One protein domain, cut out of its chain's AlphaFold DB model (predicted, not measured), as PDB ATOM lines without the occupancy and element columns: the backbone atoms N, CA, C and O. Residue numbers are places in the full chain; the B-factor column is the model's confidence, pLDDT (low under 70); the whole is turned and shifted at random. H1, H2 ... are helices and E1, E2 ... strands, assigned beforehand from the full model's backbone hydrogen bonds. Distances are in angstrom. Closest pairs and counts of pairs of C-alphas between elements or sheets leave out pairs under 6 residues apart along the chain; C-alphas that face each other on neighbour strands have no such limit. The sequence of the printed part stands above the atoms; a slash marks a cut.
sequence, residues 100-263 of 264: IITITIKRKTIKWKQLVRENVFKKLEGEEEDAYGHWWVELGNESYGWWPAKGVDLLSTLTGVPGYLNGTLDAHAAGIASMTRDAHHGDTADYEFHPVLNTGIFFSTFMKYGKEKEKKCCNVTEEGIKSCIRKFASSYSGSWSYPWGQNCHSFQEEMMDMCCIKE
ATOM      1  N   ILE A 100       9.578  28.878  86.187       87.38
ATOM      2  CA  ILE A 100       8.649  29.176  87.278       87.38
ATOM      3  C   ILE A 100       9.383  30.047  88.299       87.38
ATOM      4  O   ILE A 100       9.967  29.553  89.258       87.38
ATOM      5  N   ILE A 101       9.377  31.362  88.073       87.62
ATOM      6  CA  ILE A 101      10.207  32.333  88.813       87.62
ATOM      7  C   ILE A 101       9.911  32.433  90.316       87.62
ATOM      8  O   ILE A 101      10.701  32.983  91.073       87.62
ATOM      9  N   THR A 102       8.766  31.926  90.764       89.06
ATOM     10  CA  THR A 102       8.378  31.919  92.182       89.06
ATOM     11  C   THR A 102       8.947  30.735  92.958       89.06
ATOM     12  O   THR A 102       8.758  30.653  94.173       89.06
ATOM     13  N   ILE A 103       9.621  29.820  92.259       94.62
ATOM     14  CA  ILE A 103      10.318  28.671  92.817       94.62
ATOM     15  C   ILE A 103      11.794  28.837  92.481       94.62
ATOM     16  O   ILE A 103      12.161  28.939  91.310       94.62
ATOM     17  N   THR A 104      12.645  28.825  93.498       97.12
ATOM     18  CA  THR A 104      14.099  28.872  93.317       97.12
ATOM     19  C   THR A 104      14.694  27.589  93.863       97.12
ATOM     20  O   THR A 104      14.520  27.262  95.035       97.12
ATOM     21  N   ILE A 105      15.381  26.837  93.010       97.25
ATOM     22  CA  ILE A 105      16.135  25.649  93.402       97.25
ATOM     23  C   ILE A 105      17.577  26.085  93.654       97.25
ATOM     24  O   ILE A 105      18.174  26.733  92.796       97.25
ATOM     25  N   LYS A 106      18.133  25.730  94.815       96.81
ATOM     26  CA  LYS A 106      19.471  26.133  95.256       96.81
ATOM     27  C   LYS A 106      20.332  24.923  95.602       96.81
ATOM     28  O   LYS A 106      19.849  23.932  96.157       96.81
ATOM     29  N   ARG A 107      21.614  24.994  95.240       94.94
ATOM     30  CA  ARG A 107      22.609  23.936  95.444       94.94
ATOM     31  C   ARG A 107      23.942  24.543  95.883       94.94
ATOM     32  O   ARG A 107      24.530  25.353  95.170       94.94
ATOM     33  N   LYS A 108      24.444  24.106  97.033       92.38
ATOM     34  CA  LYS A 108      25.837  24.286  97.457       92.38
ATOM     35  C   LYS A 108      26.648  23.046  97.103       92.38
ATOM     36  O   LYS A 108      26.179  21.914  97.245       92.38
ATOM     37  N   THR A 109      27.861  23.270  96.619       87.81
ATOM     38  CA  THR A 109      28.785  22.215  96.218       87.81
ATOM     39  C   THR A 109      29.461  21.571  97.421       87.81
ATOM     40  O   THR A 109      29.638  22.168  98.480       87.81
ATOM     41  N   ILE A 110      29.855  20.314  97.240       84.06
ATOM     42  CA  ILE A 110      30.537  19.536  98.270       84.06
ATOM     43  C   ILE A 110      31.980  20.012  98.386       84.06
ATOM     44  O   ILE A 110      32.747  19.972  97.416       84.06
ATOM     45  N   LYS A 111      32.394  20.391  99.594       82.94
ATOM     46  CA  LYS A 111      33.759  20.844  99.865       82.94
ATOM     47  C   LYS A 111      34.667  19.657 100.176       82.94
ATOM     48  O   LYS A 111      35.133  19.478 101.296       82.94
ATOM     49  N   TRP A 112      34.998  18.867  99.150       73.88
ATOM     50  CA  TRP A 112      35.823  17.651  99.277       73.88
ATOM     51  C   TRP A 112      37.146  17.847 100.031       73.88
ATOM     52  O   TRP A 112      37.557  16.976 100.792       73.88
ATOM     53  N   LYS A 113      37.811  18.999  99.864       73.12
ATOM     54  CA  LYS A 113      39.050  19.316 100.598       73.12
ATOM     55  C   LYS A 113      38.826  19.417 102.111       73.12
ATOM     56  O   LYS A 113      39.696  18.999 102.868       73.12
ATOM     57  N   GLN A 114      37.685  19.963 102.528       71.75
ATOM     58  CA  GLN A 114      37.306  20.100 103.931       71.75
ATOM     59  C   GLN A 114      36.910  18.740 104.509       71.75
ATOM     60  O   GLN A 114      37.462  18.346 105.528       71.75
ATOM     61  N   LEU A 115      36.092  17.960 103.792       69.94
ATOM     62  CA  LEU A 115      35.722  16.602 104.212       69.94
ATOM     63  C   LEU A 115      36.943  15.698 104.421       69.94
ATOM     64  O   LEU A 115      37.053  15.019 105.437       69.94
ATOM     65  N   VAL A 116      37.899  15.692 103.488       68.56
ATOM     66  CA  VAL A 116      39.132  14.900 103.645       68.56
ATOM     67  C   VAL A 116      39.967  15.401 104.827       68.56
ATOM     68  O   VAL A 116      40.562  14.592 105.533       68.56
ATOM     69  N   ARG A 117      40.002  16.717 105.073       64.31
ATOM     70  CA  ARG A 117      40.758  17.307 106.182       64.31
ATOM     71  C   ARG A 117      40.140  16.983 107.538       64.31
ATOM     72  O   ARG A 117      40.884  16.553 108.408       64.31
ATOM     73  N   GLU A 118      38.829  17.124 107.698       61.03
ATOM     74  CA  GLU A 118      38.097  16.805 108.934       61.03
ATOM     75  C   GLU A 118      38.158  15.304 109.279       61.03
ATOM     76  O   GLU A 118      38.189  14.928 110.450       61.03
ATOM     77  N   ASN A 119      38.257  14.435 108.267       55.59
ATOM     78  CA  ASN A 119      38.419  12.989 108.456       55.59
ATOM     79  C   ASN A 119      39.837  12.569 108.889       55.59
ATOM     80  O   ASN A 119      40.030  11.437 109.331       55.59
ATOM     81  N   VAL A 120      40.836  13.447 108.747       53.75
ATOM     82  CA  VAL A 120      42.254  13.155 109.049       53.75
ATOM     83  C   VAL A 120      42.790  14.025 110.198       53.75
ATOM     84  O   VAL A 120      43.670  13.598 110.942       53.75
ATOM     85  N   PHE A 121      42.241  15.223 110.387       51.59
ATOM     86  CA  PHE A 121      42.621  16.217 111.391       51.59
ATOM     87  C   PHE A 121      41.364  16.799 112.059       51.59
ATOM     88  O   PHE A 121      40.295  16.829 111.461       51.59
ATOM     89  N   LYS A 122      41.470  17.290 113.304       53.22
ATOM     90  CA  LYS A 122      40.334  17.940 113.988       53.22
ATOM     91  C   LYS A 122      39.843  19.166 113.209       53.22
ATOM     92  O   LYS A 122      40.670  19.965 112.767       53.22
ATOM     93  N   LYS A 123      38.513  19.322 113.150       52.72
ATOM     94  CA  LYS A 123      37.813  20.517 112.654       52.72
ATOM     95  C   LYS A 123      38.447  21.778 113.247       52.72
ATOM     96  O   LYS A 123      38.601  21.874 114.469       52.72
ATOM     97  N   LEU A 124      38.866  22.700 112.389       51.22
ATOM     98  CA  LEU A 124      39.451  23.975 112.797       51.22
ATOM     99  C   LEU A 124      38.330  24.978 113.096       51.22
ATOM    100  O   LEU A 124      37.298  24.992 112.425       51.22
ATOM    101  N   GLU A 125      38.523  25.829 114.107       47.25
ATOM    102  CA  GLU A 125      37.577  26.911 114.407       47.25
ATOM    103  C   GLU A 125      37.423  27.829 113.180       47.25
ATOM    104  O   GLU A 125      38.411  28.341 112.652       47.25
ATOM    105  N   GLY A 126      36.181  28.009 112.716       52.09
ATOM    106  CA  GLY A 126      35.846  28.809 111.529       52.09
ATOM    107  C   GLY A 126      35.602  28.019 110.234       52.09
ATOM    108  O   GLY A 126      35.388  28.640 109.196       52.09
ATOM    109  N   GLU A 127      35.627  26.682 110.255       55.56
ATOM    110  CA  GLU A 127      35.227  25.851 109.107       55.56
ATOM    111  C   GLU A 127      33.701  25.839 108.900       55.56
ATOM    112  O   GLU A 127      32.943  25.568 109.834       55.56
ATOM    113  N   GLU A 128      33.272  26.123 107.661       55.16
ATOM    114  CA  GLU A 128      31.862  26.194 107.251       55.16
ATOM    115  C   GLU A 128      31.078  24.926 107.610       55.16
ATOM    116  O   GLU A 128      31.586  23.808 107.500       55.16
ATOM    117  N   GLU A 129      29.822  25.108 108.025       61.94
ATOM    118  CA  GLU A 129      28.954  24.036 108.529       61.94
ATOM    119  C   GLU A 129      28.502  23.039 107.436       61.94
ATOM    120  O   GLU A 129      28.168  21.900 107.760       61.94
ATOM    121  N   ASP A 130      28.636  23.396 106.149       69.56
ATOM    122  CA  ASP A 130      28.076  22.659 105.001       69.56
ATOM    123  C   ASP A 130      29.122  21.858 104.197       69.56
ATOM    124  O   ASP A 130      29.154  21.895 102.964       69.56
ATOM    125  N   ALA A 131      30.023  21.125 104.856       72.56
ATOM    126  CA  ALA A 131      31.100  20.404 104.159       72.56
ATOM    127  C   ALA A 131      30.584  19.391 103.106       72.56
ATOM    128  O   ALA A 131      31.216  19.189 102.062       72.56
ATOM    129  N   TYR A 132      29.411  18.798 103.356       75.88
ATOM    130  CA  TYR A 132      28.722  17.859 102.463       75.88
ATOM    131  C   TYR A 132      27.884  18.537 101.367       75.88
ATOM    132  O   TYR A 132      27.221  17.839 100.604       75.88
ATOM    133  N   GLY A 133      27.928  19.869 101.262       84.88
ATOM    134  CA  GLY A 133      26.996  20.639 100.446       84.88
ATOM    135  C   GLY A 133      25.578  20.627 101.026       84.88
ATOM    136  O   GLY A 133      25.257  19.878 101.949       84.88
ATOM    137  N   HIS A 134      24.712  21.471 100.471       90.88
ATOM    138  CA  HIS A 134      23.299  21.519 100.842       90.88
ATOM    139  C   HIS A 134      22.444  21.915  99.648       90.88
ATOM    140  O   HIS A 134      22.772  22.854  98.921       90.88
ATOM    141  N   TRP A 135      21.377  21.162  99.409       94.69
ATOM    142  CA  TRP A 135      20.445  21.364  98.305       94.69
ATOM    143  C   TRP A 135      19.066  21.637  98.902       94.69
ATOM    144  O   TRP A 135      18.533  20.816  99.651       94.69
ATOM    145  N   TRP A 136      18.489  22.789  98.570       95.50
ATOM    146  CA  TRP A 136      17.190  23.219  99.085       95.50
ATOM    147  C   TRP A 136      16.365  23.918  98.007       95.50
ATOM    148  O   TRP A 136      16.840  24.212  96.908       95.50
ATOM    149  N   VAL A 137      15.090  24.135  98.302       97.50
ATOM    150  CA  VAL A 137      14.152  24.870  97.450       97.50
ATOM    151  C   VAL A 137      13.545  26.025  98.231       97.50
ATOM    152  O   VAL A 137      13.273  25.881  99.419       97.50
ATOM    153  N   GLU A 138      13.301  27.152  97.570       97.00
ATOM    154  CA  GLU A 138      12.649  28.338  98.130       97.00
ATOM    155  C   GLU A 138      11.358  28.652  97.362       97.00
ATOM    156  O   GLU A 138      11.340  28.675  96.130       97.00
ATOM    157  N   LEU A 139      10.274  28.897  98.103       95.19
ATOM    158  CA  LEU A 139       8.943  29.263  97.610       95.19
ATOM    159  C   LEU A 139       8.538  30.622  98.204       95.19
ATOM    160  O   LEU A 139       7.625  30.720  99.030       95.19
ATOM    161  N   GLY A 140       9.255  31.685  97.848       89.94
ATOM    162  CA  GLY A 140       9.064  32.999  98.466       89.94
ATOM    163  C   GLY A 140       9.493  32.997  99.936       89.94
ATOM    164  O   GLY A 140      10.681  33.024 100.213       89.94
ATOM    165  N   ASN A 141       8.541  32.966 100.875       91.12
ATOM    166  CA  ASN A 141       8.817  33.000 102.324       91.12
ATOM    167  C   ASN A 141       8.983  31.604 102.959       91.12
ATOM    168  O   ASN A 141       9.167  31.482 104.169       91.12
ATOM    169  N   GLU A 142       8.870  30.545 102.162       94.50
ATOM    170  CA  GLU A 142       9.056  29.166 102.608       94.50
ATOM    171  C   GLU A 142      10.298  28.567 101.953       94.50
ATOM    172  O   GLU A 142      10.722  28.993 100.880       94.50
ATOM    173  N   SER A 143      10.885  27.559 102.583       95.62
ATOM    174  CA  SER A 143      11.962  26.769 101.996       95.62
ATOM    175  C   SER A 143      12.023  25.378 102.591       95.62
ATOM    176  O   SER A 143      11.614  25.177 103.737       95.62
ATOM    177  N   TYR A 144      12.515  24.443 101.782       96.56
ATOM    178  CA  TYR A 144      12.561  23.033 102.119       96.56
ATOM    179  C   TYR A 144      13.902  22.398 101.760       96.56
ATOM    180  O   TYR A 144      14.374  22.542 100.632       96.56
ATOM    181  N   GLY A 145      14.476  21.662 102.708       94.38
ATOM    182  CA  GLY A 145      15.719  20.908 102.545       94.38
ATOM    183  C   GLY A 145      15.767  19.703 103.484       94.38
ATOM    184  O   GLY A 145      15.008  19.634 104.453       94.38
ATOM    185  N   TRP A 146      16.631  18.729 103.192       93.75
ATOM    186  CA  TRP A 146      16.718  17.480 103.959       93.75
ATOM    187  C   TRP A 146      18.050  17.340 104.696       93.75
ATOM    188  O   TRP A 146      19.112  17.310 104.072       93.75
ATOM    189  N   TRP A 147      17.973  17.201 106.020       89.81
ATOM    190  CA  TRP A 147      19.103  17.282 106.943       89.81
ATOM    191  C   TRP A 147      19.286  16.012 107.770       89.81
ATOM    192  O   TRP A 147      18.306  15.333 108.078       89.81
ATOM    193  N   PRO A 148      20.515  15.694 108.205       87.75
ATOM    194  CA  PRO A 148      20.712  14.744 109.289       87.75
ATOM    195  C   PRO A 148      20.182  15.328 110.607       87.75
ATOM    196  O   PRO A 148      20.257  16.528 110.834       87.75
ATOM    197  N   ALA A 149      19.691  14.492 111.521       79.62
ATOM    198  CA  ALA A 149      19.146  14.934 112.812       79.62
ATOM    199  C   ALA A 149      20.132  15.707 113.698       79.62
ATOM    200  O   ALA A 149      19.723  16.488 114.558       79.62
ATOM    201  N   LYS A 150      21.420  15.396 113.554       73.12
ATOM    202  CA  LYS A 150      22.541  15.888 114.353       73.12
ATOM    203  C   LYS A 150      23.783  15.946 113.467       73.12
ATOM    204  O   LYS A 150      23.784  15.377 112.377       73.12
ATOM    205  N   GLY A 151      24.845  16.579 113.966       71.50
ATOM    206  CA  GLY A 151      26.163  16.510 113.339       71.50
ATOM    207  C   GLY A 151      26.580  15.057 113.089       71.50
ATOM    208  O   GLY A 151      26.406  14.195 113.952       71.50
ATOM    209  N   VAL A 152      27.088  14.799 111.888       71.56
ATOM    210  CA  VAL A 152      27.461  13.465 111.411       71.56
ATOM    211  C   VAL A 152      28.978  13.323 111.343       71.56
ATOM    212  O   VAL A 152      29.674  14.263 110.970       71.56
ATOM    213  N   ASP A 153      29.482  12.141 111.694       73.38
ATOM    214  CA  ASP A 153      30.868  11.731 111.449       73.38
ATOM    215  C   ASP A 153      30.959  10.782 110.235       73.38
ATOM    216  O   ASP A 153      29.949  10.391 109.640       73.38
ATOM    217  N   LEU A 154      32.177  10.389 109.843       71.94
ATOM    218  CA  LEU A 154      32.398   9.555 108.656       71.94
ATOM    219  C   LEU A 154      31.648   8.216 108.707       71.94
ATOM    220  O   LEU A 154      31.142   7.753 107.689       71.94
ATOM    221  N   LEU A 155      31.568   7.579 109.876       75.12
ATOM    222  CA  LEU A 155      30.878   6.298 109.981       75.12
ATOM    223  C   LEU A 155      29.362   6.503 109.903       75.12
ATOM    224  O   LEU A 155      28.695   5.809 109.142       75.12
ATOM    225  N   SER A 156      28.841   7.507 110.608       76.62
ATOM    226  CA  SER A 156      27.415   7.842 110.654       76.62
ATOM    227  C   SER A 156      26.880   8.328 109.308       76.62
ATOM    228  O   SER A 156      25.730   8.056 108.971       76.62
ATOM    229  N   THR A 157      27.710   9.003 108.506       78.31
ATOM    230  CA  THR A 157      27.342   9.379 107.130       78.31
ATOM    231  C   THR A 157      27.120   8.166 106.229       78.31
ATOM    232  O   THR A 157      26.195   8.183 105.419       78.31
ATOM    233  N   LEU A 158      27.898   7.094 106.422       80.44
ATOM    234  CA  LEU A 158      27.796   5.853 105.650       80.44
ATOM    235  C   LEU A 158      26.719   4.898 106.178       80.44
ATOM    236  O   LEU A 158      26.035   4.253 105.387       80.44
ATOM    237  N   THR A 159      26.572   4.775 107.501       81.31
ATOM    238  CA  THR A 159      25.595   3.863 108.125       81.31
ATOM    239  C   THR A 159      24.195   4.463 108.221       81.31
ATOM    240  O   THR A 159      23.227   3.730 108.421       81.31
ATOM    241  N   GLY A 160      24.095   5.783 108.070       85.31
ATOM    242  CA  GLY A 160      22.868   6.555 108.131       85.31
ATOM    243  C   GLY A 160      22.483   6.994 109.543       85.31
ATOM    244  O   GLY A 160      22.720   6.303 110.534       85.31
ATOM    245  N   VAL A 161      21.846   8.157 109.613       85.69
ATOM    246  CA  VAL A 161      21.265   8.761 110.821       85.69
ATOM    247  C   VAL A 161      19.822   9.162 110.534       85.69
ATOM    248  O   VAL A 161      19.481   9.328 109.373       85.69
ATOM    249  N   PRO A 162      18.940   9.350 111.527       89.00
ATOM    250  CA  PRO A 162      17.601   9.871 111.254       89.00
ATOM    251  C   PRO A 162      17.668  11.195 110.476       89.00
ATOM    252  O   PRO A 162      18.503  12.044 110.785       89.00
ATOM    253  N   GLY A 163      16.826  11.354 109.457       88.50
ATOM    254  CA  GLY A 163      16.720  12.587 108.680       88.50
ATOM    255  C   GLY A 163      15.565  13.475 109.145       88.50
ATOM    256  O   GLY A 163      14.568  12.979 109.675       88.50
ATOM    257  N   TYR A 164      15.710  14.785 108.953       89.31
ATOM    258  CA  TYR A 164      14.734  15.809 109.315       89.31
ATOM    259  C   TYR A 164      14.592  16.851 108.203       89.31
ATOM    260  O   TYR A 164      15.548  17.197 107.510       89.31
ATOM    261  N   LEU A 165      13.376  17.371 108.054       90.69
ATOM    262  CA  LEU A 165      13.071  18.470 107.146       90.69
ATOM    263  C   LEU A 165      13.538  19.801 107.761       90.69
ATOM    264  O   LEU A 165      13.298  20.038 108.942       90.69
ATOM    265  N   ASN A 166      14.131  20.676 106.947       88.81
ATOM    266  CA  ASN A 166      14.494  22.075 107.237       88.81
ATOM    267  C   ASN A 166      15.616  22.328 108.246       88.81
ATOM    268  O   ASN A 166      15.997  23.481 108.440       88.81
ATOM    269  N   GLY A 167      16.173  21.290 108.859       82.62
ATOM    270  CA  GLY A 167      17.327  21.427 109.737       82.62
ATOM    271  C   GLY A 167      17.303  20.450 110.897       82.62
ATOM    272  O   GLY A 167      16.468  19.548 110.984       82.62
ATOM    273  N   THR A 168      18.241  20.649 111.815       76.88
ATOM    274  CA  THR A 168      18.333  19.883 113.059       76.88
ATOM    275  C   THR A 168      17.415  20.458 114.139       76.88
ATOM    276  O   THR A 168      16.953  21.600 114.064       76.88
ATOM    277  N   LEU A 169      17.205  19.684 115.207       75.75
ATOM    278  CA  LEU A 169      16.544  20.163 116.430       75.75
ATOM    279  C   LEU A 169      17.213  21.422 117.002       75.75
ATOM    280  O   LEU A 169      16.519  22.300 117.511       75.75
ATOM    281  N   ASP A 170      18.536  21.533 116.881       77.75
ATOM    282  CA  ASP A 170      19.299  22.669 117.399       77.75
ATOM    283  C   ASP A 170      19.070  23.929 116.550       77.75
ATOM    284  O   ASP A 170      18.825  25.002 117.099       77.75
ATOM    285  N   ALA A 171      19.043  23.798 115.218       79.44
ATOM    286  CA  ALA A 171      18.705  24.903 114.315       79.44
ATOM    287  C   ALA A 171      17.262  25.394 114.528       79.44
ATOM    288  O   ALA A 171      16.991  26.596 114.483       79.44
ATOM    289  N   HIS A 172      16.343  24.469 114.819       79.00
ATOM    290  CA  HIS A 172      14.975  24.794 115.213       79.00
ATOM    291  C   HIS A 172      14.914  25.533 116.556       79.00
ATOM    292  O   HIS A 172      14.228  26.548 116.667       79.00
ATOM    293  N   ALA A 173      15.640  25.057 117.572       82.94
ATOM    294  CA  ALA A 173      15.703  25.704 118.882       82.94
ATOM    295  C   ALA A 173      16.345  27.101 118.817       82.94
ATOM    296  O   ALA A 173      15.952  27.996 119.564       82.94
ATOM    297  N   ALA A 174      17.289  27.304 117.892       83.25
ATOM    298  CA  ALA A 174      17.920  28.591 117.616       83.25
ATOM    299  C   ALA A 174      17.048  29.547 116.775       83.25
ATOM    300  O   ALA A 174      17.440  30.691 116.552       83.25
ATOM    301  N   GLY A 175      15.877  29.107 116.298       83.19
ATOM    302  CA  GLY A 175      14.981  29.910 115.457       83.19
ATOM    303  C   GLY A 175      15.489  30.146 114.030       83.19
ATOM    304  O   GLY A 175      14.954  31.004 113.332       83.19
ATOM    305  N   ILE A 176      16.509  29.398 113.604       84.88
ATOM    306  CA  ILE A 176      17.116  29.484 112.270       84.88
ATOM    307  C   ILE A 176      16.337  28.588 111.291       84.88
ATOM    308  O   ILE A 176      16.078  28.988 110.158       84.88
ATOM    309  N   ALA A 177      15.879  27.421 111.761       87.00
ATOM    310  CA  ALA A 177      15.000  26.504 111.033       87.00
ATOM    311  C   ALA A 177      13.564  26.502 111.593       87.00
ATOM    312  O   ALA A 177      13.326  26.684 112.789       87.00
ATOM    313  N   SER A 178      12.575  26.257 110.733       89.12
ATOM    314  CA  SER A 178      11.162  26.107 111.100       89.12
ATOM    315  C   SER A 178      10.456  25.066 110.222       89.12
ATOM    316  O   SER A 178      11.021  24.566 109.255       89.12
ATOM    317  N   MET A 179       9.192  24.745 110.525       85.88
ATOM    318  CA  MET A 179       8.408  23.765 109.748       85.88
ATOM    319  C   MET A 179       8.310  24.091 108.252       85.88
ATOM    320  O   MET A 179       8.074  23.202 107.439       85.88
ATOM    321  N   THR A 180       8.476  25.358 107.882       91.12
ATOM    322  CA  THR A 180       8.395  25.822 106.493       91.12
ATOM    323  C   THR A 180       9.610  26.637 106.078       91.12
ATOM    324  O   THR A 180       9.579  27.260 105.023       91.12
ATOM    325  N   ARG A 181      10.670  26.670 106.888       91.88
ATOM    326  CA  ARG A 181      11.867  27.457 106.599       91.88
ATOM    327  C   ARG A 181      13.113  26.643 106.901       91.88
ATOM    328  O   ARG A 181      13.359  26.342 108.063       91.88
ATOM    329  N   ASP A 182      13.854  26.300 105.860       91.56
ATOM    330  CA  ASP A 182      15.183  25.713 105.947       91.56
ATOM    331  C   ASP A 182      16.167  26.696 106.596       91.56
ATOM    332  O   ASP A 182      16.018  27.914 106.456       91.56
ATOM    333  N   ALA A 183      17.169  26.171 107.301       89.94
ATOM    334  CA  ALA A 183      18.187  26.985 107.958       89.94
ATOM    335  C   ALA A 183      18.938  27.929 106.996       89.94
ATOM    336  O   ALA A 183      19.349  29.007 107.416       89.94
ATOM    337  N   HIS A 184      19.049  27.572 105.709       89.12
ATOM    338  CA  HIS A 184      19.683  28.392 104.664       89.12
ATOM    339  C   HIS A 184      18.695  29.244 103.862       89.12
ATOM    340  O   HIS A 184      18.987  29.671 102.744       89.12
ATOM    341  N   HIS A 185      17.497  29.492 104.388       92.00
ATOM    342  CA  HIS A 185      16.523  30.327 103.698       92.00
ATOM    343  C   HIS A 185      17.058  31.739 103.428       92.00
ATOM    344  O   HIS A 185      17.249  32.528 104.358       92.00
ATOM    345  N   GLY A 186      17.176  32.088 102.147       91.19
ATOM    346  CA  GLY A 186      17.689  33.378 101.696       91.19
ATOM    347  C   GLY A 186      19.210  33.421 101.539       91.19
ATOM    348  O   GLY A 186      19.726  34.430 101.060       91.19
ATOM    349  N   ASP A 187      19.922  32.343 101.871       91.19
ATOM    350  CA  ASP A 187      21.364  32.259 101.664       91.19
ATOM    351  C   ASP A 187      21.712  32.194 100.175       91.19
ATOM    352  O   ASP A 187      20.925  31.763  99.323       91.19
ATOM    353  N   THR A 188      22.943  32.588  99.856       90.75
ATOM    354  CA  THR A 188      23.523  32.418  98.523       90.75
ATOM    355  C   THR A 188      23.901  30.959  98.278       90.75
ATOM    356  O   THR A 188      24.462  30.297  99.157       90.75
ATOM    357  N   ALA A 189      23.653  30.474  97.063       91.06
ATOM    358  CA  ALA A 189      24.070  29.153  96.604       91.06
ATOM    359  C   ALA A 189      25.170  29.258  95.538       91.06
ATOM    360  O   ALA A 189      25.290  30.283  94.868       91.06
ATOM    361  N   ASP A 190      25.949  28.189  95.355       92.69
ATOM    362  CA  ASP A 190      26.924  28.109  94.256       92.69
ATOM    363  C   ASP A 190      26.215  27.991  92.900       92.69
ATOM    364  O   ASP A 190      26.708  28.459  91.873       92.69
ATOM    365  N   TYR A 191      25.054  27.335  92.905       94.06
ATOM    366  CA  TYR A 191      24.202  27.153  91.747       94.06
ATOM    367  C   TYR A 191      22.738  27.353  92.138       94.06
ATOM    368  O   TYR A 191      22.239  26.709  93.067       94.06
ATOM    369  N   GLU A 192      22.047  28.231  91.417       95.56
ATOM    370  CA  GLU A 192      20.625  28.504  91.602       95.56
ATOM    371  C   GLU A 192      19.909  28.636  90.259       95.56
ATOM    372  O   GLU A 192      20.472  29.135  89.284       95.56
ATOM    373  N   PHE A 193      18.665  28.162  90.197       95.50
ATOM    374  CA  PHE A 193      17.853  28.232  88.985       95.50
ATOM    375  C   PHE A 193      16.353  28.209  89.287       95.50
ATOM    376  O   PHE A 193      15.905  27.733  90.333       95.50
ATOM    377  N   HIS A 194      15.571  28.676  88.315       95.56
ATOM    378  CA  HIS A 194      14.120  28.531  88.305       95.56
ATOM    379  C   HIS A 194      13.739  27.311  87.463       95.56
ATOM    380  O   HIS A 194      14.151  27.228  86.302       95.56
ATOM    381  N   PRO A 195      12.975  26.356  88.011       94.81
ATOM    382  CA  PRO A 195      12.664  25.134  87.298       94.81
ATOM    383  C   PRO A 195      11.634  25.375  86.189       94.81
ATOM    384  O   PRO A 195      10.841  26.316  86.242       94.81
ATOM    385  N   VAL A 196      11.602  24.474  85.210       91.44
ATOM    386  CA  VAL A 196      10.580  24.432  84.154       91.44
ATOM    387  C   VAL A 196       9.736  23.166  84.283       91.44
ATOM    388  O   VAL A 196      10.153  22.184  84.900       91.44
ATOM    389  N   LEU A 197       8.554  23.151  83.666       88.25
ATOM    390  CA  LEU A 197       7.708  21.958  83.642       88.25
ATOM    391  C   LEU A 197       8.381  20.781  82.914       88.25
ATOM    392  O   LEU A 197       8.806  20.882  81.761       88.25
ATOM    393  N   ASN A 198       8.380  19.617  83.557       86.88
ATOM    394  CA  ASN A 198       8.739  18.342  82.955       86.88
ATOM    395  C   ASN A 198       7.495  17.692  82.328       86.88
ATOM    396  O   ASN A 198       6.766  16.936  82.967       86.88
ATOM    397  N   THR A 199       7.224  17.996  81.057       75.00
ATOM    398  CA  THR A 199       5.994  17.536  80.387       75.00
ATOM    399  C   THR A 199       6.056  16.112  79.818       75.00
ATOM    400  O   THR A 199       5.068  15.678  79.228       75.00
ATOM    401  N   GLY A 200       7.173  15.386  79.971       64.25
ATOM    402  CA  GLY A 200       7.402  14.091  79.314       64.25
ATOM    403  C   GLY A 200       7.412  14.184  77.775       64.25
ATOM    404  O   GLY A 200       6.924  15.151  77.188       64.25
ATOM    405  N   ILE A 201       8.006  13.195  77.094       56.62
ATOM    406  CA  ILE A 201       8.090  13.175  75.614       56.62
ATOM    407  C   ILE A 201       7.135  12.129  75.003       56.62
ATOM    408  O   ILE A 201       6.667  12.322  73.887       56.62
ATOM    409  N   PHE A 202       6.771  11.064  75.736       47.56
ATOM    410  CA  PHE A 202       6.003   9.934  75.172       47.56
ATOM    411  C   PHE A 202       4.947   9.294  76.086       47.56
ATOM    412  O   PHE A 202       4.082   8.572  75.600       47.56
ATOM    413  N   PHE A 203       4.956   9.591  77.383       48.41
ATOM    414  CA  PHE A 203       3.958   9.109  78.335       48.41
ATOM    415  C   PHE A 203       3.382  10.301  79.085       48.41
ATOM    416  O   PHE A 203       4.069  11.298  79.307       48.41
ATOM    417  N   SER A 204       2.107  10.227  79.454       60.34
ATOM    418  CA  SER A 204       1.518  11.178  80.387       60.34
ATOM    419  C   SER A 204       2.225  11.030  81.733       60.34
ATOM    420  O   SER A 204       1.864  10.165  82.527       60.34
ATOM    421  N   THR A 205       3.254  11.841  81.983       73.50
ATOM    422  CA  THR A 205       3.770  12.021  83.340       73.50
ATOM    423  C   THR A 205       2.656  12.676  84.147       73.50
ATOM    424  O   THR A 205       2.060  13.670  83.712       73.50
ATOM    425  N   PHE A 206       2.332  12.076  85.284       85.00
ATOM    426  CA  PHE A 206       1.310  12.558  86.201       85.00
ATOM    427  C   PHE A 206       1.967  12.993  87.499       85.00
ATOM    428  O   PHE A 206       2.886  12.335  87.987       85.00
ATOM    429  N   MET A 207       1.469  14.082  88.071       89.31
ATOM    430  CA  MET A 207       1.985  14.582  89.334       89.31
ATOM    431  C   MET A 207       1.608  13.641  90.481       89.31
ATOM    432  O   MET A 207       0.460  13.197  90.570       89.31
ATOM    433  N   LYS A 208       2.546  13.339  91.386       91.38
ATOM    434  CA  LYS A 208       2.296  12.362  92.465       91.38
ATOM    435  C   LYS A 208       1.787  12.978  93.774       91.38
ATOM    436  O   LYS A 208       1.066  12.302  94.509       91.38
ATOM    437  N   TYR A 209       2.100  14.245  94.058       92.19
ATOM    438  CA  TYR A 209       1.726  14.944  95.301       92.19
ATOM    439  C   TYR A 209       1.009  16.276  95.030       92.19
ATOM    440  O   TYR A 209       0.877  16.693  93.893       92.19
ATOM    441  N   GLY A 210       0.535  16.954  96.080       89.62
ATOM    442  CA  GLY A 210      -0.123  18.264  95.987       89.62
ATOM    443  C   GLY A 210      -1.616  18.224  95.645       89.62
ATOM    444  O   GLY A 210      -2.236  17.160  95.602       89.62
ATOM    445  N   LYS A 211      -2.202  19.414  95.447       87.88
ATOM    446  CA  LYS A 211      -3.612  19.609  95.056       87.88
ATOM    447  C   LYS A 211      -3.919  19.044  93.668       87.88
ATOM    448  O   LYS A 211      -5.007  18.526  93.456       87.88
ATOM    449  N   GLU A 212      -2.948  19.101  92.760       86.56
ATOM    450  CA  GLU A 212      -3.090  18.635  91.376       86.56
ATOM    451  C   GLU A 212      -2.634  17.167  91.197       86.56
ATOM    452  O   GLU A 212      -2.248  16.759  90.102       86.56
ATOM    453  N   LYS A 213      -2.620  16.366  92.275       89.81
ATOM    454  CA  LYS A 213      -2.232  14.944  92.240       89.81
ATOM    455  C   LYS A 213      -3.012  14.207  91.147       89.81
ATOM    456  O   LYS A 213      -4.201  14.444  90.971       89.81
ATOM    457  N   GLU A 214      -2.325  13.331  90.419       87.75
ATOM    458  CA  GLU A 214      -2.834  12.581  89.260       87.75
ATOM    459  C   GLU A 214      -3.198  13.443  88.040       87.75
ATOM    460  O   GLU A 214      -3.597  12.895  87.013       87.75
ATOM    461  N   LYS A 215      -3.004  14.772  88.069       85.62
ATOM    462  CA  LYS A 215      -3.072  15.582  86.846       85.62
ATOM    463  C   LYS A 215      -1.825  15.398  85.999       85.62
ATOM    464  O   LYS A 215      -0.715  15.202  86.496       85.62
ATOM    465  N   LYS A 216      -2.019  15.479  84.682       84.56
ATOM    466  CA  LYS A 216      -0.931  15.429  83.706       84.56
ATOM    467  C   LYS A 216      -0.024  16.645  83.893       84.56
ATOM    468  O   LYS A 216      -0.525  17.766  83.974       84.56
ATOM    469  N   CYS A 217       1.290  16.435  83.863       82.00
ATOM    470  CA  CYS A 217       2.302  17.473  84.087       82.00
ATOM    471  C   CYS A 217       2.223  18.674  83.119       82.00
ATOM    472  O   CYS A 217       2.822  19.707  83.382       82.00
ATOM    473  N   CYS A 218       1.486  18.577  82.007       77.69
ATOM    474  CA  CYS A 218       1.275  19.697  81.084       77.69
ATOM    475  C   CYS A 218       0.132  20.648  81.481       77.69
ATOM    476  O   CYS A 218       0.012  21.712  80.886       77.69
ATOM    477  N   ASN A 219      -0.703  20.276  82.456       74.38
ATOM    478  CA  ASN A 219      -1.884  21.044  82.868       74.38
ATOM    479  C   ASN A 219      -1.798  21.461  84.347       74.38
ATOM    480  O   ASN A 219      -2.823  21.594  85.018       74.38
ATOM    481  N   VAL A 220      -0.580  21.595  84.876       80.19
ATOM    482  CA  VAL A 220      -0.347  21.944  86.281       80.19
ATOM    483  C   VAL A 220      -0.192  23.458  86.405       80.19
ATOM    484  O   VAL A 220       0.487  24.101  85.603       80.19
ATOM    485  N   THR A 221      -0.861  24.028  87.402       84.38
ATOM    486  CA  THR A 221      -0.744  25.438  87.780       84.38
ATOM    487  C   THR A 221       0.452  25.645  88.709       84.38
ATOM    488  O   THR A 221       0.924  24.706  89.351       84.38
ATOM    489  N   GLU A 222       0.924  26.883  88.839       86.56
ATOM    490  CA  GLU A 222       2.005  27.232  89.769       86.56
ATOM    491  C   GLU A 222       1.693  26.809  91.215       86.56
ATOM    492  O   GLU A 222       2.498  26.146  91.871       86.56
ATOM    493  N   GLU A 223       0.484  27.109  91.695       86.88
ATOM    494  CA  GLU A 223       0.039  26.701  93.031       86.88
ATOM    495  C   GLU A 223      -0.078  25.179  93.176       86.88
ATOM    496  O   GLU A 223       0.167  24.633  94.254       86.88
ATOM    497  N   GLY A 224      -0.386  24.471  92.086       90.56
ATOM    498  CA  GLY A 224      -0.325  23.014  92.032       90.56
ATOM    499  C   GLY A 224       1.074  22.477  92.332       90.56
ATOM    500  O   GLY A 224       1.216  21.583  93.171       90.56
ATOM    501  N   ILE A 225       2.099  23.070  91.715       92.69
ATOM    502  CA  ILE A 225       3.508  22.695  91.907       92.69
ATOM    503  C   ILE A 225       3.972  23.054  93.320       92.69
ATOM    504  O   ILE A 225       4.516  22.196  94.015       92.69
ATOM    505  N   LYS A 226       3.696  24.272  93.807       94.25
ATOM    506  CA  LYS A 226       4.035  24.662  95.190       94.25
ATOM    507  C   LYS A 226       3.372  23.739  96.213       94.25
ATOM    508  O   LYS A 226       4.012  23.284  97.156       94.25
ATOM    509  N   SER A 227       2.092  23.415  96.017       95.12
ATOM    510  CA  SER A 227       1.372  22.454  96.860       95.12
ATOM    511  C   SER A 227       2.004  21.060  96.815       95.12
ATOM    512  O   SER A 227       2.072  20.390  97.848       95.12
ATOM    513  N   CYS A 228       2.483  20.627  95.645       95.69
ATOM    514  CA  CYS A 228       3.220  19.379  95.510       95.69
ATOM    515  C   CYS A 228       4.508  19.393  96.328       95.69
ATOM    516  O   CYS A 228       4.687  18.486  97.135       95.69
ATOM    517  N   ILE A 229       5.330  20.439  96.204       96.81
ATOM    518  CA  ILE A 229       6.593  20.578  96.943       96.81
ATOM    519  C   ILE A 229       6.343  20.514  98.450       96.81
ATOM    520  O   ILE A 229       6.946  19.691  99.135       96.81
ATOM    521  N   ARG A 230       5.388  21.298  98.966       95.94
ATOM    522  CA  ARG A 230       5.025  21.296 100.397       95.94
ATOM    523  C   ARG A 230       4.623  19.906 100.889       95.94
ATOM    524  O   ARG A 230       5.040  19.468 101.962       95.94
ATOM    525  N   LYS A 231       3.789  19.210 100.109       96.00
ATOM    526  CA  LYS A 231       3.267  17.889 100.478       96.00
ATOM    527  C   LYS A 231       4.334  16.804 100.364       96.00
ATOM    528  O   LYS A 231       4.379  15.939 101.230       96.00
ATOM    529  N   PHE A 232       5.186  16.875  99.342       96.19
ATOM    530  CA  PHE A 232       6.353  16.014  99.198       96.19
ATOM    531  C   PHE A 232       7.279  16.192 100.401       96.19
ATOM    532  O   PHE A 232       7.524  15.221 101.111       96.19
ATOM    533  N   ALA A 233       7.678  17.433 100.696       95.50
ATOM    534  CA  ALA A 233       8.558  17.778 101.806       95.50
ATOM    535  C   ALA A 233       8.039  17.242 103.146       95.50
ATOM    536  O   ALA A 233       8.765  16.570 103.869       95.50
ATOM    537  N   SER A 234       6.751  17.448 103.429       92.56
ATOM    538  CA  SER A 234       6.111  16.955 104.658       92.56
ATOM    539  C   SER A 234       5.980  15.427 104.723       92.56
ATOM    540  O   SER A 234       5.765  14.878 105.799       92.56
ATOM    541  N   SER A 235       6.042  14.739 103.579       93.56
ATOM    542  CA  SER A 235       5.966  13.274 103.498       93.56
ATOM    543  C   SER A 235       7.332  12.590 103.442       93.56
ATOM    544  O   SER A 235       7.413  11.380 103.662       93.56
ATOM    545  N   TYR A 236       8.391  13.345 103.140       94.06
ATOM    546  CA  TYR A 236       9.740  12.813 103.038       94.06
ATOM    547  C   TYR A 236      10.232  12.414 104.428       94.06
ATOM    548  O   TYR A 236      10.161  13.187 105.382       94.06
ATOM    549  N   SER A 237      10.656  11.163 104.559       92.75
ATOM    550  CA  SER A 237      11.058  10.578 105.832       92.75
ATOM    551  C   SER A 237      11.983   9.392 105.608       92.75
ATOM    552  O   SER A 237      11.905   8.714 104.581       92.75
ATOM    553  N   GLY A 238      12.834   9.133 106.599       92.06
ATOM    554  CA  GLY A 238      13.801   8.047 106.571       92.06
ATOM    555  C   GLY A 238      15.122   8.454 107.205       92.06
ATOM    556  O   GLY A 238      15.224   9.483 107.880       92.06
ATOM    557  N   SER A 239      16.127   7.607 107.016       91.88
ATOM    558  CA  SER A 239      17.482   7.888 107.473       91.88
ATOM    559  C   SER A 239      18.224   8.706 106.424       91.88
ATOM    560  O   SER A 239      18.294   8.311 105.263       91.88
ATOM    561  N   TRP A 240      18.805   9.819 106.856       91.75
ATOM    562  CA  TRP A 240      19.795  10.562 106.106       91.75
ATOM    563  C   TRP A 240      21.102   9.765 105.989       91.75
ATOM    564  O   TRP A 240      21.637   9.308 107.002       91.75
ATOM    565  N   SER A 241      21.640   9.616 104.780       90.31
ATOM    566  CA  SER A 241      22.943   8.995 104.519       90.31
ATOM    567  C   SER A 241      23.571   9.511 103.220       90.31
ATOM    568  O   SER A 241      22.882   9.910 102.278       90.31
ATOM    569  N   TYR A 242      24.902   9.501 103.161       84.38
ATOM    570  CA  TYR A 242      25.683   9.997 102.029       84.38
ATOM    571  C   TYR A 242      26.897   9.081 101.767       84.38
ATOM    572  O   TYR A 242      27.510   8.609 102.723       84.38
ATOM    573  N   PRO A 243      27.295   8.815 100.504       81.75
ATOM    574  CA  PRO A 243      26.711   9.312  99.250       81.75
ATOM    575  C   PRO A 243      25.473   8.532  98.791       81.75
ATOM    576  O   PRO A 243      24.824   8.914  97.825       81.75
ATOM    577  N   TRP A 244      25.153   7.434  99.473       82.56
ATOM    578  CA  TRP A 244      24.052   6.543  99.124       82.56
ATOM    579  C   TRP A 244      22.868   6.764 100.062       82.56
ATOM    580  O   TRP A 244      23.074   7.023 101.243       82.56
ATOM    581  N   GLY A 245      21.644   6.588  99.565       88.06
ATOM    582  CA  GLY A 245      20.416   6.714 100.358       88.06
ATOM    583  C   GLY A 245      19.805   8.114 100.309       88.06
ATOM    584  O   GLY A 245      20.007   8.836  99.336       88.06
ATOM    585  N   GLN A 246      19.013   8.462 101.329       93.00
ATOM    586  CA  GLN A 246      18.294   9.735 101.361       93.00
ATOM    587  C   GLN A 246      19.199  10.859 101.869       93.00
ATOM    588  O   GLN A 246      19.774  10.761 102.944       93.00
ATOM    589  N   ASN A 247      19.304  11.954 101.136       92.25
ATOM    590  CA  ASN A 247      20.037  13.157 101.522       92.25
ATOM    591  C   ASN A 247      19.431  14.375 100.809       92.25
ATOM    592  O   ASN A 247      18.402  14.267 100.145       92.25
ATOM    593  N   CYS A 248      20.039  15.551 100.958       92.19
ATOM    594  CA  CYS A 248      19.551  16.771 100.317       92.19
ATOM    595  C   CYS A 248      19.529  16.673  98.778       92.19
ATOM    596  O   CYS A 248      18.638  17.246  98.148       92.19
ATOM    597  N   HIS A 249      20.435  15.893  98.172       93.38
ATOM    598  CA  HIS A 249      20.451  15.676  96.726       93.38
ATOM    599  C   HIS A 249      19.255  14.835  96.283       93.38
ATOM    600  O   HIS A 249      18.456  15.292  95.465       93.38
ATOM    601  N   SER A 250      19.087  13.643  96.869       94.56
ATOM    602  CA  SER A 250      17.964  12.759  96.532       94.56
ATOM    603  C   SER A 250      16.622  13.420  96.838       94.56
ATOM    604  O   SER A 250      15.697  13.314  96.043       94.56
ATOM    605  N   PHE A 251      16.524  14.169  97.943       96.25
ATOM    606  CA  PHE A 251      15.338  14.946  98.288       96.25
ATOM    607  C   PHE A 251      14.940  15.892  97.154       96.25
ATOM    608  O   PHE A 251      13.790  15.885  96.722       96.25
ATOM    609  N   GLN A 252      15.884  16.697  96.662       96.00
ATOM    610  CA  GLN A 252      15.605  17.679  95.621       96.00
ATOM    611  C   GLN A 252      15.302  17.002  94.275       96.00
ATOM    612  O   GLN A 252      14.363  17.409  93.597       96.00
ATOM    613  N   GLU A 253      16.045  15.958  93.899       94.69
ATOM    614  CA  GLU A 253      15.821  15.214  92.651       94.69
ATOM    615  C   GLU A 253      14.463  14.499  92.637       94.69
ATOM    616  O   GLU A 253      13.686  14.660  91.693       94.69
ATOM    617  N   GLU A 254      14.138  13.762  93.703       95.50
ATOM    618  CA  GLU A 254      12.849  13.087  93.854       95.50
ATOM    619  C   GLU A 254      11.701  14.098  93.904       95.50
ATOM    620  O   GLU A 254      10.684  13.907  93.238       95.50
ATOM    621  N   MET A 255      11.856  15.204  94.641       96.56
ATOM    622  CA  MET A 255      10.866  16.283  94.669       96.56
ATOM    623  C   MET A 255      10.590  16.799  93.257       96.56
ATOM    624  O   MET A 255       9.430  16.956  92.873       96.56
ATOM    625  N   MET A 256      11.647  17.078  92.493       95.06
ATOM    626  CA  MET A 256      11.522  17.637  91.153       95.06
ATOM    627  C   MET A 256      10.784  16.676  90.212       95.06
ATOM    628  O   MET A 256       9.808  17.079  89.573       95.06
ATOM    629  N   ASP A 257      11.165  15.396  90.207       92.81
ATOM    630  CA  ASP A 257      10.489  14.357  89.422       92.81
ATOM    631  C   ASP A 257       9.001  14.230  89.796       92.81
ATOM    632  O   ASP A 257       8.109  14.304  88.944       92.81
ATOM    633  N   MET A 258       8.712  14.128  91.094       92.62
ATOM    634  CA  MET A 258       7.358  13.910  91.612       92.62
ATOM    635  C   MET A 258       6.432  15.117  91.416       92.62
ATOM    636  O   MET A 258       5.210  14.940  91.303       92.62
ATOM    637  N   CYS A 259       7.007  16.323  91.381       93.75
ATOM    638  CA  CYS A 259       6.309  17.591  91.185       93.75
ATOM    639  C   CYS A 259       6.369  18.119  89.754       93.75
ATOM    640  O   CYS A 259       6.052  19.287  89.531       93.75
ATOM    641  N   CYS A 260       6.683  17.258  88.780       90.94
ATOM    642  CA  CYS A 260       6.632  17.591  87.358       90.94
ATOM    643  C   CYS A 260       7.531  18.775  86.974       90.94
ATOM    644  O   CYS A 260       7.183  19.539  86.072       90.94
ATOM    645  N   ILE A 261       8.672  18.944  87.632       93.19
ATOM    646  CA  ILE A 261       9.606  20.028  87.341       93.19
ATOM    647  C   ILE A 261      10.995  19.482  87.029       93.19
ATOM    648  O   ILE A 261      11.377  18.401  87.463       93.19
ATOM    649  N   LYS A 262      11.751  20.220  86.225       93.06
ATOM    650  CA  LYS A 262      13.125  19.889  85.854       93.06
ATOM    651  C   LYS A 262      13.969  21.155  85.785       93.06
ATOM    652  O   LYS A 262      13.445  22.270  85.788       93.06
ATOM    653  N   GLU A 263      15.275  20.959  85.724       93.19
ATOM    654  CA  GLU A 263      16.204  22.012  85.323       93.19
ATOM    655  C   GLU A 263      15.846  22.503  83.898       93.19
ATOM    656  O   GLU A 263      15.380  21.677  83.098       93.19
TER     657      GLU A 263
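AT A GLANCE: This is residues 100 to 263 of the 264 residues of a protein of Akkermansia muciniphila (UniProt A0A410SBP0). One antiparallel sheet of five strands has two helices, H4 and H5, over one face, crossing each other steeply. H1 and the loop after it lie toward one end of the long axis, the loops of residues 194 to 221 toward the other, and H2 and H3 lie off the sheet, before and after its edge strand E4. The printed part has 164 residues with five named helices and five named strands, in the order E1 H1 E2 E3 H2 E4 H3 E5 H4 H5; the sheet's order is E4 E3 E2 E1 E5. The class is mixed, helices and strands, with under half of the residues in named elements. The whole is compact, with a radius of gyration of the C-alphas of 16.5 A, yet elongated, spanning 53 by 33 by 26 A.

IN THESE COORDINATES: E1, residues 104 to 107, begins at C-alpha 104 at (14.099, 28.872, 93.317). H1 is residues 112 to 118, E2 residues 135 to 139, 14.0 A long, and E3 residues 142 to 148, 19.7 A. H2 is residues 154 to 159, E4 residues 161 to 165, 13.2 A, H3 residues 169 to 173 and E5 residues 191 to 193. H4, residues 222 to 235, measures 20.0 A and begins at C-alpha 222 at (2.005, 27.232, 89.769). H5, residues 248 to 258, measures 15.3 A and ends at C-alpha 258 at (7.358, 13.910, 91.612).

HOW THE PARTS SIT: E1 and E5 are antiparallel, with N 107 and O 191 2.8 A apart. E2 and E1 have N 138 and O 104 at 2.8 A. The hairpin E2 and E3 has N 139 and O 142 at 2.8 A. E3 is staggered, pairing with E2 over residues 142 to 145 and with E4 over 146 to 148, where N 147 and O 164 are 2.8 A apart. H4 and H5 are on the same face, making two layers, helices on one face of a sheet. H5 lies over E3 and E2 at a height over the sheet of 9.0 A; its closest C-alphas to E3 are those of Cys 248 and Trp 146, 4.7 A. H4, at 10.0 A, lies over E3 and, only just, E2, with 3 C-alphas on E2. H4 touches H5 with residues 228 to 233 alone, closest at the C-alphas of Phe 232 and Met 255, 6.4 A, at a steep tilt of 49 degrees, opposite ways. H1, H2 and H3 are not on the sheet. Every O i to N i+4 pair is within hydrogen-bond range in H1, H3, H4 and H5; in H2 1 of 2 is.

THE WHOLE: The C-alphas of Glu 125 and Phe 202, the two farthest apart, are 53.1 A apart. The printed part has no cut. The links H1 to E2, H3 to E5, E5 to H4 and H4 to H5 are long. Mean pLDDT of the printed part is 84.2; residues 115 to 130 and 200 to 204 are under 70.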